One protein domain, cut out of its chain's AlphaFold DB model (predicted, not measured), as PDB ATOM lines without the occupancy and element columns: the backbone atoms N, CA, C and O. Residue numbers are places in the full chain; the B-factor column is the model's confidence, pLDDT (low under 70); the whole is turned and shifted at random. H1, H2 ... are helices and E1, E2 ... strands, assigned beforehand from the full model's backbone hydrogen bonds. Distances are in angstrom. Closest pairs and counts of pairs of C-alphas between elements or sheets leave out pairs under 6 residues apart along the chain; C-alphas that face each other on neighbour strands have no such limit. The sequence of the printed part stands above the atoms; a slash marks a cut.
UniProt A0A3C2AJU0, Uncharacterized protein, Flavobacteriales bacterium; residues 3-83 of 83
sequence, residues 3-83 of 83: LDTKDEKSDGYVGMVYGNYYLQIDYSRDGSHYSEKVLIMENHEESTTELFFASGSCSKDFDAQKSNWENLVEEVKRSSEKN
ATOM      1  N   LEU A   3     192.509 180.656 123.474       78.62
ATOM      2  CA  LEU A   3     191.679 181.066 122.346       78.62
ATOM      3  C   LEU A   3     192.465 182.113 121.549       78.62
ATOM      4  O   LEU A   3     192.898 183.111 122.113       78.62
ATOM      5  N   ASP A   4     192.697 181.882 120.258       80.00
ATOM      6  CA  ASP A   4     193.448 182.806 119.397       80.00
ATOM      7  C   ASP A   4     192.663 183.027 118.104       80.00
ATOM      8  O   ASP A   4     192.618 182.173 117.215       80.00
ATOM      9  N   THR A   5     191.969 184.158 118.044       81.00
ATOM     10  CA  THR A   5     191.210 184.609 116.880       81.00
ATOM     11  C   THR A   5     191.716 185.979 116.438       81.00
ATOM     12  O   THR A   5     192.501 186.633 117.124       81.00
ATOM     13  N   LYS A   6     191.281 186.430 115.258       71.31
ATOM     14  CA  LYS A   6     191.765 187.679 114.652       71.31
ATOM     15  C   LYS A   6     191.474 188.925 115.508       71.31
ATOM     16  O   LYS A   6     192.239 189.881 115.423       71.31
ATOM     17  N   ASP A   7     190.427 188.868 116.332       77.06
ATOM     18  CA  ASP A   7     189.902 189.997 117.111       77.06
ATOM     19  C   ASP A   7     190.013 189.785 118.636       77.06
ATOM     20  O   ASP A   7     189.921 190.738 119.413       77.06
ATOM     21  N   GLU A   8     190.246 188.544 119.076       79.69
ATOM     22  CA  GLU A   8     190.280 188.165 120.487       79.69
ATOM     23  C   GLU A   8     191.346 187.101 120.754       79.69
ATOM     24  O   GLU A   8     191.394 186.065 120.080       79.69
ATOM     25  N   LYS A   9     192.175 187.348 121.772       83.81
ATOM     26  CA  LYS A   9     193.139 186.382 122.305       83.81
ATOM     27  C   LYS A   9     192.873 186.164 123.777       83.81
ATOM     28  O   LYS A   9     192.829 187.147 124.504       83.81
ATOM     29  N   SER A  10     192.764 184.926 124.233       84.81
ATOM     30  CA  SER A  10     192.645 184.615 125.654       84.81
ATOM     31  C   SER A  10     193.534 183.454 126.072       84.81
ATOM     32  O   SER A  10     193.759 182.510 125.313       84.81
ATOM     33  N   ASP A  11     194.045 183.538 127.295       88.56
ATOM     34  CA  ASP A  11     194.741 182.460 127.980       88.56
ATOM     35  C   ASP A  11     194.153 182.295 129.382       88.56
ATOM     36  O   ASP A  11     194.062 183.237 130.169       88.56
ATOM     37  N   GLY A  12     193.697 181.082 129.665       89.00
ATOM     38  CA  GLY A  12     193.065 180.712 130.918       89.00
ATOM     39  C   GLY A  12     193.896 179.702 131.699       89.00
ATOM     40  O   GLY A  12     194.254 178.642 131.169       89.00
ATOM     41  N   TYR A  13     194.099 179.978 132.981       88.81
ATOM     42  CA  TYR A  13     194.660 179.069 133.967       88.81
ATOM     43  C   TYR A  13     193.586 178.623 134.960       88.81
ATOM     44  O   TYR A  13     192.840 179.441 135.491       88.81
ATOM     45  N   VAL A  14     193.554 177.326 135.257       91.38
ATOM     46  CA  VAL A  14     192.774 176.761 136.360       91.38
ATOM     47  C   VAL A  14     193.666 175.815 137.145       91.38
ATOM     48  O   VAL A  14     194.374 174.992 136.561       91.38
ATOM     49  N   GLY A  15     193.647 175.926 138.467       90.50
ATOM     50  CA  GLY A  15     194.462 175.061 139.303       90.50
ATOM     51  C   GLY A  15     194.212 175.237 140.787       90.50
ATOM     52  O   GLY A  15     193.540 176.167 141.228       90.50
ATOM     53  N   MET A  16     194.779 174.314 141.557       89.75
ATOM     54  CA  MET A  16     194.841 174.437 143.006       89.75
ATOM     55  C   MET A  16     196.112 175.183 143.408       89.75
ATOM     56  O   MET A  16     197.217 174.772 143.048       89.75
ATOM     57  N   VAL A  17     195.962 176.252 144.184       81.75
ATOM     58  CA  VAL A  17     197.057 177.082 144.699       81.75
ATOM     59  C   VAL A  17     196.969 177.089 146.221       81.75
ATOM     60  O   VAL A  17     196.025 177.620 146.799       81.75
ATOM     61  N   TYR A  18     197.940 176.453 146.881       84.69
ATOM     62  CA  TYR A  18     197.968 176.286 148.344       84.69
ATOM     63  C   TYR A  18     196.678 175.684 148.935       84.69
ATOM     64  O   TYR A  18     196.235 176.094 150.000       84.69
ATOM     65  N   GLY A  19     196.060 174.730 148.230       80.75
ATOM     66  CA  GLY A  19     194.799 174.103 148.653       80.75
ATOM     67  C   GLY A  19     193.534 174.878 148.268       80.75
ATOM     68  O   GLY A  19     192.446 174.331 148.392       80.75
ATOM     69  N   ASN A  20     193.665 176.090 147.729       86.44
ATOM     70  CA  ASN A  20     192.551 176.917 147.260       86.44
ATOM     71  C   ASN A  20     192.327 176.725 145.759       86.44
ATOM     72  O   ASN A  20     193.281 176.461 145.023       86.44
ATOM     73  N   TYR A  21     191.098 176.906 145.278       89.88
ATOM     74  CA  TYR A  21     190.831 176.878 143.839       89.88
ATOM     75  C   TYR A  21     191.083 178.253 143.235       89.88
ATOM     76  O   TYR A  21     190.529 179.252 143.691       89.88
ATOM     77  N   TYR A  22     191.902 178.299 142.189       90.88
ATOM     78  CA  TYR A  22     192.245 179.521 141.481       90.88
ATOM     79  C   TYR A  22     191.929 179.384 139.993       90.88
ATOM     80  O   TYR A  22     192.360 178.436 139.329       90.88
ATOM     81  N   LEU A  23     191.189 180.358 139.476       91.81
ATOM     82  CA  LEU A  23     190.900 180.542 138.062       91.81
ATOM     83  C   LEU A  23     191.426 181.912 137.648       91.81
ATOM     84  O   LEU A  23     191.178 182.909 138.319       91.81
ATOM     85  N   GLN A  24     192.113 181.968 136.519       89.69
ATOM     86  CA  GLN A  24     192.518 183.209 135.881       89.69
ATOM     87  C   GLN A  24     192.219 183.123 134.397       89.69
ATOM     88  O   GLN A  24     192.524 182.115 133.768       89.69
ATOM     89  N   ILE A  25     191.646 184.181 133.842       89.69
ATOM     90  CA  ILE A  25     191.417 184.329 132.412       89.69
ATOM     91  C   ILE A  25     191.983 185.684 132.019       89.69
ATOM     92  O   ILE A  25     191.466 186.723 132.420       89.69
ATOM     93  N   ASP A  26     193.060 185.675 131.248       86.50
ATOM     94  CA  ASP A  26     193.606 186.879 130.641       86.50
ATOM     95  C   ASP A  26     193.126 186.938 129.198       86.50
ATOM     96  O   ASP A  26     193.225 185.949 128.474       86.50
ATOM     97  N   TYR A  27     192.604 188.081 128.761       85.56
ATOM     98  CA  TYR A  27     192.188 188.246 127.373       85.56
ATOM     99  C   TYR A  27     192.490 189.635 126.827       85.56
ATOM    100  O   TYR A  27     192.508 190.637 127.540       85.56
ATOM    101  N   SER A  28     192.759 189.689 125.529       80.94
ATOM    102  CA  SER A  28     192.900 190.910 124.760       80.94
ATOM    103  C   SER A  28     191.793 190.977 123.726       80.94
ATOM    104  O   SER A  28     191.608 190.039 122.951       80.94
ATOM    105  N   ARG A  29     191.079 192.101 123.720       79.00
ATOM    106  CA  ARG A  29     190.005 192.400 122.778       79.00
ATOM    107  C   ARG A  29     190.164 193.834 122.301       79.00
ATOM    108  O   ARG A  29     190.348 194.732 123.124       79.00
ATOM    109  N   ASP A  30     190.153 194.038 120.986       79.81
ATOM    110  CA  ASP A  30     190.290 195.362 120.358       79.81
ATOM    111  C   ASP A  30     191.526 196.159 120.850       79.81
ATOM    112  O   ASP A  30     191.500 197.381 120.988       79.81
ATOM    113  N   GLY A  31     192.625 195.459 121.169       73.69
ATOM    114  CA  GLY A  31     193.874 196.047 121.680       73.69
ATOM    115  C   GLY A  31     193.873 196.416 123.172       73.69
ATOM    116  O   GLY A  31     194.899 196.859 123.684       73.69
ATOM    117  N   SER A  32     192.762 196.210 123.884       76.19
ATOM    118  CA  SER A  32     192.675 196.391 125.338       76.19
ATOM    119  C   SER A  32     192.950 195.075 126.063       76.19
ATOM    120  O   SER A  32     192.532 194.013 125.598       76.19
ATOM    121  N   HIS A  33     193.673 195.135 127.184       80.19
ATOM    122  CA  HIS A  33     193.989 193.974 128.018       80.19
ATOM    123  C   HIS A  33     193.047 193.899 129.212       80.19
ATOM    124  O   HIS A  33     192.877 194.874 129.945       80.19
ATOM    125  N   TYR A  34     192.497 192.715 129.427       82.25
ATOM    126  CA  TYR A  34     191.609 192.391 130.523       82.25
ATOM    127  C   TYR A  34     192.132 191.167 131.254       82.25
ATOM    128  O   TYR A  34     192.844 190.328 130.697       82.25
ATOM    129  N   SER A  35     191.776 191.093 132.527       83.75
ATOM    130  CA  SER A  35     192.132 189.977 133.373       83.75
ATOM    131  C   SER A  35     191.009 189.731 134.362       83.75
ATOM    132  O   SER A  35     190.548 190.657 135.033       83.75
ATOM    133  N   GLU A  36     190.582 188.482 134.435       87.56
ATOM    134  CA  GLU A  36     189.584 187.996 135.369       87.56
ATOM    135  C   GLU A  36     190.216 186.945 136.262       87.56
ATOM    136  O   GLU A  36     190.995 186.105 135.808       87.56
ATOM    137  N   LYS A  37     189.926 187.021 137.556       90.69
ATOM    138  CA  LYS A  37     190.491 186.154 138.581       90.69
ATOM    139  C   LYS A  37     189.394 185.735 139.536       90.69
ATOM    140  O   LYS A  37     188.663 186.576 140.056       90.69
ATOM    141  N   VAL A  38     189.323 184.435 139.786       90.88
ATOM    142  CA  VAL A  38     188.476 183.842 140.814       90.88
ATOM    143  C   VAL A  38     189.373 183.080 141.769       90.88
ATOM    144  O   VAL A  38     190.189 182.265 141.342       90.88
ATOM    145  N   LEU A  39     189.219 183.341 143.058       91.94
ATOM    146  CA  LEU A  39     189.883 182.599 144.119       91.94
ATOM    147  C   LEU A  39     188.814 182.104 145.088       91.94
ATOM    148  O   LEU A  39     188.048 182.899 145.623       91.94
ATOM    149  N   ILE A  40     188.771 180.796 145.303       92.19
ATOM    150  CA  ILE A  40     187.880 180.155 146.267       92.19
ATOM    151  C   ILE A  40     188.752 179.597 147.378       92.19
ATOM    152  O   ILE A  40     189.581 178.719 147.125       92.19
ATOM    153  N   MET A  41     188.561 180.120 148.583       92.00
ATOM    154  CA  MET A  41     189.283 179.695 149.774       92.00
ATOM    155  C   MET A  41     188.348 179.001 150.747       92.00
ATOM    156  O   MET A  41     187.220 179.443 150.959       92.00
ATOM    157  N   GLU A  42     188.837 177.931 151.358       89.38
ATOM    158  CA  GLU A  42     188.137 177.240 152.433       89.38
ATOM    159  C   GLU A  42     188.829 177.556 153.759       89.38
ATOM    160  O   GLU A  42     190.030 177.335 153.922       89.38
ATOM    161  N   ASN A  43     188.071 178.093 154.709       86.25
ATOM    162  CA  ASN A  43     188.510 178.268 156.080       86.25
ATOM    163  C   ASN A  43     187.896 177.149 156.925       86.25
ATOM    164  O   ASN A  43     186.727 177.202 157.312       86.25
ATOM    165  N   HIS A  44     188.704 176.132 157.218       85.31
ATOM    166  CA  HIS A  44     188.266 174.982 158.006       85.31
ATOM    167  C   HIS A  44     188.022 175.307 159.489       85.31
ATOM    168  O   HIS A  44     187.254 174.595 160.130       85.31
ATOM    169  N   GLU A  45     188.648 176.351 160.046       88.56
ATOM    170  CA  GLU A  45     188.460 176.736 161.455       88.56
ATOM    171  C   GLU A  45     187.065 177.328 161.676       88.56
ATOM    172  O   GLU A  45     186.362 176.942 162.608       88.56
ATOM    173  N   GLU A  46     186.634 178.200 160.765       89.88
ATOM    174  CA  GLU A  46     185.328 178.867 160.822       89.88
ATOM    175  C   GLU A  46     184.241 178.120 160.029       89.88
ATOM    176  O   GLU A  46     183.077 178.518 160.032       89.88
ATOM    177  N   SER A  47     184.599 177.021 159.350       88.88
ATOM    178  CA  SER A  47     183.715 176.283 158.431       88.88
ATOM    179  C   SER A  47     183.079 177.189 157.366       88.88
ATOM    180  O   SER A  47     181.896 177.062 157.046       88.88
ATOM    181  N   THR A  48     183.864 178.123 156.820       87.12
ATOM    182  CA  THR A  48     183.417 179.067 155.791       87.12
ATOM    183  C   THR A  48     184.136 178.843 154.466       87.12
ATOM    184  O   THR A  48     185.265 178.361 154.400       87.12
ATOM    185  N   THR A  49     183.468 179.218 153.377       87.94
ATOM    186  CA  THR A  49     184.076 179.320 152.050       87.94
ATOM    187  C   THR A  49     183.980 180.764 151.594       87.94
ATOM    188  O   THR A  49     182.896 181.348 151.591       87.94
ATOM    189  N   GLU A  50     185.109 181.337 151.203       89.12
ATOM    190  CA  GLU A  50     185.192 182.693 150.681       89.12
ATOM    191  C   GLU A  50     185.457 182.648 149.179       89.12
ATOM    192  O   GLU A  50     186.352 181.944 148.708       89.12
ATOM    193  N   LEU A  51     184.674 183.412 148.421       88.50
ATOM    194  CA  LEU A  51     184.831 183.559 146.981       88.50
ATOM    195  C   LEU A  51     185.251 184.993 146.672       88.50
ATOM    196  O   LEU A  51     184.510 185.943 146.917       88.50
ATOM    197  N   PHE A  52     186.442 185.134 146.105       87.94
ATOM    198  CA  PHE A  52     186.984 186.394 145.624       87.94
ATOM    199  C   PHE A  52     186.880 186.420 144.111       87.94
ATOM    200  O   PHE A  52     187.362 185.514 143.432       87.94
ATOM    201  N   PHE A  53     186.279 187.481 143.591       85.25
ATOM    202  CA  PHE A  53     186.147 187.717 142.164       85.25
ATOM    203  C   PHE A  53     186.715 189.092 141.824       85.25
ATOM    204  O   PHE A  53     186.339 190.094 142.432       85.25
ATOM    205  N   ALA A  54     187.620 189.139 140.853       83.88
ATOM    206  CA  ALA A  54     188.143 190.374 140.288       83.88
ATOM    207  C   ALA A  54     188.031 190.298 138.765       83.88
ATOM    208  O   ALA A  54     188.555 189.367 138.162       83.88
ATOM    209  N   SER A  55     187.364 191.269 138.143       78.88
ATOM    210  CA  SER A  55     187.248 191.383 136.685       78.88
ATOM    211  C   SER A  55     187.387 192.841 136.255       78.88
ATOM    212  O   SER A  55     186.898 193.748 136.929       78.88
ATOM    213  N   GLY A  56     188.047 193.040 135.113       69.00
ATOM    214  CA  GLY A  56     187.983 194.270 134.329       69.00
ATOM    215  C   GLY A  56     188.861 195.441 134.791       69.00
ATOM    216  O   GLY A  56     189.497 195.443 135.843       69.00
ATOM    217  N   SER A  57     188.896 196.476 133.948       61.59
ATOM    218  CA  SER A  57     189.385 197.811 134.303       61.59
ATOM    219  C   SER A  57     188.307 198.557 135.090       61.59
ATOM    220  O   SER A  57     187.153 198.530 134.670       61.59
ATOM    221  N   CYS A  58     188.669 199.270 136.163       52.91
ATOM    222  CA  CYS A  58     187.734 200.074 136.962       52.91
ATOM    223  C   CYS A  58     186.999 201.107 136.083       52.91
ATOM    224  O   CYS A  58     187.555 202.143 135.708       52.91
ATOM    225  N   SER A  59     185.765 200.790 135.701       57.88
ATOM    226  CA  SER A  59     184.894 201.613 134.871       57.88
ATOM    227  C   SER A  59     183.977 202.478 135.743       57.88
ATOM    228  O   SER A  59     183.799 202.237 136.936       57.88
ATOM    229  N   LYS A  60     183.398 203.540 135.162       59.38
ATOM    230  CA  LYS A  60     182.548 204.509 135.892       59.38
ATOM    231  C   LYS A  60     181.276 203.895 136.501       59.38
ATOM    232  O   LYS A  60     180.595 204.567 137.265       59.38
ATOM    233  N   ASP A  61     180.943 202.662 136.142       67.94
ATOM    234  CA  ASP A  61     179.763 201.895 136.547       67.94
ATOM    235  C   ASP A  61     180.071 200.806 137.593       67.94
ATOM    236  O   ASP A  61     179.241 199.926 137.817       67.94
ATOM    237  N   PHE A  62     181.230 200.880 138.261       70.44
ATOM    238  CA  PHE A  62     181.640 199.947 139.317       70.44
ATOM    239  C   PHE A  62     180.533 199.669 140.347       70.44
ATOM    240  O   PHE A  62     180.263 198.510 140.646       70.44
ATOM    241  N   ASP A  63     179.842 200.702 140.842       74.19
ATOM    242  CA  ASP A  63     178.789 200.536 141.855       74.19
ATOM    243  C   ASP A  63     177.586 199.730 141.336       74.19
ATOM    244  O   ASP A  63     177.026 198.901 142.055       74.19
ATOM    245  N   ALA A  64     177.210 199.923 140.068       75.50
ATOM    246  CA  ALA A  64     176.127 199.169 139.445       75.50
ATOM    247  C   ALA A  64     176.528 197.702 139.223       75.50
ATOM    248  O   ALA A  64     175.747 196.792 139.504       75.50
ATOM    249  N   GLN A  65     177.763 197.460 138.771       71.50
ATOM    250  CA  GLN A  65     178.281 196.103 138.602       71.50
ATOM    251  C   GLN A  65     178.431 195.380 139.943       71.50
ATOM    252  O   GLN A  65     178.062 194.212 140.048       71.50
ATOM    253  N   LYS A  66     178.895 196.076 140.984       79.25
ATOM    254  CA  LYS A  66     179.002 195.539 142.342       79.25
ATOM    255  C   LYS A  66     177.648 195.050 142.858       79.25
ATOM    256  O   LYS A  66     177.565 193.925 143.337       79.25
ATOM    257  N   SER A  67     176.588 195.842 142.694       82.69
ATOM    258  CA  SER A  67     175.244 195.441 143.131       82.69
ATOM    259  C   SER A  67     174.732 194.194 142.396       82.69
ATOM    260  O   SER A  67     174.147 193.308 143.017       82.69
ATOM    261  N   ASN A  68     174.998 194.070 141.092       80.75
ATOM    262  CA  ASN A  68     174.645 192.865 140.331       80.75
ATOM    263  C   ASN A  68     175.391 191.622 140.841       80.75
ATOM    264  O   ASN A  68     174.790 190.554 140.956       80.75
ATOM    265  N   TRP A  69     176.675 191.765 141.176       77.56
ATOM    266  CA  TRP A  69     177.475 190.681 141.750       77.56
ATOM    267  C   TRP A  69     176.992 190.268 143.140       77.56
ATOM    268  O   TRP A  69     176.866 189.076 143.403       77.56
ATOM    269  N   GLU A  70     176.672 191.225 144.009       84.56
ATOM    270  CA  GLU A  70     176.121 190.944 145.341       84.56
ATOM    271  C   GLU A  70     174.794 190.174 145.245       84.56
ATOM    272  O   GLU A  70     174.615 189.171 145.937       84.56
ATOM    273  N   ASN A  71     173.909 190.565 144.321       86.38
ATOM    274  CA  ASN A  71     172.656 189.849 144.072       86.38
ATOM    275  C   ASN A  71     172.892 188.415 143.573       86.38
ATOM    276  O   ASN A  71     172.269 187.482 144.076       86.38
ATOM    277  N   LEU A  72     173.814 188.224 142.622       84.06
ATOM    278  CA  LEU A  72     174.167 186.891 142.123       84.06
ATOM    279  C   LEU A  72     174.694 185.997 143.260       84.06
ATOM    280  O   LEU A  72     174.300 184.838 143.376       84.06
ATOM    281  N   VAL A  73     175.562 186.536 144.120       83.56
ATOM    282  CA  VAL A  73     176.110 185.805 145.273       83.56
ATOM    283  C   VAL A  73     175.003 185.427 146.260       83.56
ATOM    284  O   VAL A  73     174.974 184.285 146.727       83.56
ATOM    285  N   GLU A  74     174.059 186.329 146.547       86.56
ATOM    286  CA  GLU A  74     172.898 185.996 147.381       86.56
ATOM    287  C   GLU A  74     172.041 184.877 146.775       86.56
ATOM    288  O   GLU A  74     171.591 183.984 147.496       86.56
ATOM    289  N   GLU A  75     171.809 184.898 145.461       87.50
ATOM    290  CA  GLU A  75     171.030 183.866 144.770       87.50
ATOM    291  C   GLU A  75     171.711 182.495 144.817       87.50
ATOM    292  O   GLU A  75     171.053 181.487 145.103       87.50
ATOM    293  N   VAL A  76     173.029 182.453 144.594       83.88
ATOM    294  CA  VAL A  76     173.831 181.227 144.712       83.88
ATOM    295  C   VAL A  76     173.770 180.691 146.139       83.88
ATOM    296  O   VAL A  76     173.490 179.506 146.330       83.88
ATOM    297  N   LYS A  77     173.938 181.558 147.145       85.62
ATOM    298  CA  LYS A  77     173.846 181.175 148.559       85.62
ATOM    299  C   LYS A  77     172.479 180.578 148.896       85.62
ATOM    300  O   LYS A  77     172.405 179.453 149.382       85.62
ATOM    301  N   ARG A  78     171.390 181.273 148.544       88.75
ATOM    302  CA  ARG A  78     170.014 180.784 148.762       88.75
ATOM    303  C   ARG A  78     169.747 179.445 148.079       88.75
ATOM    304  O   ARG A  78     168.981 178.640 148.603       88.75
ATOM    305  N   SER A  79     170.321 179.226 146.899       86.75
ATOM    306  CA  SER A  79     170.151 177.980 146.147       86.75
ATOM    307  C   SER A  79     170.948 176.828 146.758       86.75
ATOM    308  O   SER A  79     170.464 175.700 146.779       86.75
ATOM    309  N   SER A  80     172.140 177.111 147.287       79.00
ATOM    310  CA  SER A  80     172.976 176.127 147.978       79.00
ATOM    311  C   SER A  80     172.383 175.691 149.319       79.00
ATOM    312  O   SER A  80     172.503 174.529 149.669       79.00
ATOM    313  N   GLU A  81     171.747 176.603 150.058       85.50
ATOM    314  CA  GLU A  81     171.173 176.340 151.391       85.50
ATOM    315  C   GLU A  81     169.771 175.700 151.345       85.50
ATOM    316  O   GLU A  81     169.238 175.285 152.372       85.50
ATOM    317  N   LYS A  82     169.137 175.656 150.164       76.00
ATOM    318  CA  LYS A  82     167.845 174.983 149.945       76.00
ATOM    319  C   LYS A  82     167.967 173.488 149.631       76.00
ATOM    320  O   LYS A  82     166.934 172.816 149.623       76.00
ATOM    321  N   ASN A  83     169.172 173.006 149.329       46.69
ATOM    322  CA  ASN A  83     169.490 171.579 149.206       46.69
ATOM    323  C   ASN A  83     170.045 171.042 150.526       46.69
ATOM    324  O   ASN A  83     169.907 169.817 150.734       46.69
TER     325      ASN A  83
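AT A GLANCE: This is residues 3 to 83 of the 83 residues of an uncharacterized protein of Flavobacteriales bacterium (UniProt A0A3C2AJU0). Picture a long, narrow slab of four strands laid side by side, with one helix, H1, folding back beyond the edge at E4 and slanting away from the slab instead of covering either face. The turn between E3 and E4 reaches past the E1 to E2 turn at one end, and residues 58 to 68 and 74 to 83, which hold most of H1, stand free. The 81 printed residues hold four named strands and then one named helix, in the order E1 E2 E3 E4 H1, a mixed class; the sheet's order is E1 E2 E3 E4, antiparallel throughout. The whole is loose, with a radius of gyration of the C-alphas of 15.6 A and spans of 45 by 32 by 22 A.

HOW THE PARTS SIT: Start at residues 3 to 4, a short antiparallel pairing with residues 9 to 10 of E1, which is residues 8 to 17. E2, residues 20 to 29, forms a hairpin with E1; look for N 11 and O 26, 2.8 A apart and within hydrogen-bond range. E3, residues 32 to 43, forms a hairpin with E2, at 171 degrees between directions, and N 23 and O 38 are 2.8 A apart, within range. E4, residues 48 to 55, forms a hairpin with E3 at 176 degrees; N 39 and O 52 are 2.9 A apart, within range. The four make a meander, each strand the antiparallel neighbour of the one before, with edge strands E1 and E4. The sheet is twisted, its C-alphas up to 4.9 A off its best plane. H1, residues 62 to 80, is not on the sheet, with 2 pairs of C-alphas within 10 A, and is apart from E1, E2 and E3. In H1 every O i to N i+4 pair is within hydrogen-bond range.

IN THESE COORDINATES: Find C-alpha 8 at (190.280, 188.165, 120.487); from there E1 runs 27.5 A to Val 17. E2 covers 29.1 A from Asn 20 to Arg 29. E3, the longest strand by residues, runs 35.9 A from Ser 32 to Asn 43, and E4 runs 23.1 A to C-alpha 55 at (187.248, 191.383, 136.685). H1 runs 26.8 A from Phe 62 to C-alpha 80 at (172.976, 176.127, 147.978).

THE WHOLE: The two C-alphas farthest apart are those of Lys 6 and Glu 45, 48.2 A. The printed part has no cut. The three links between strands are tight, and the six residues between E4 and H1 make a short link. The model's mean pLDDT over the printed part is 82.2; look for values under 70 at residues 56 to 61 and residue 83.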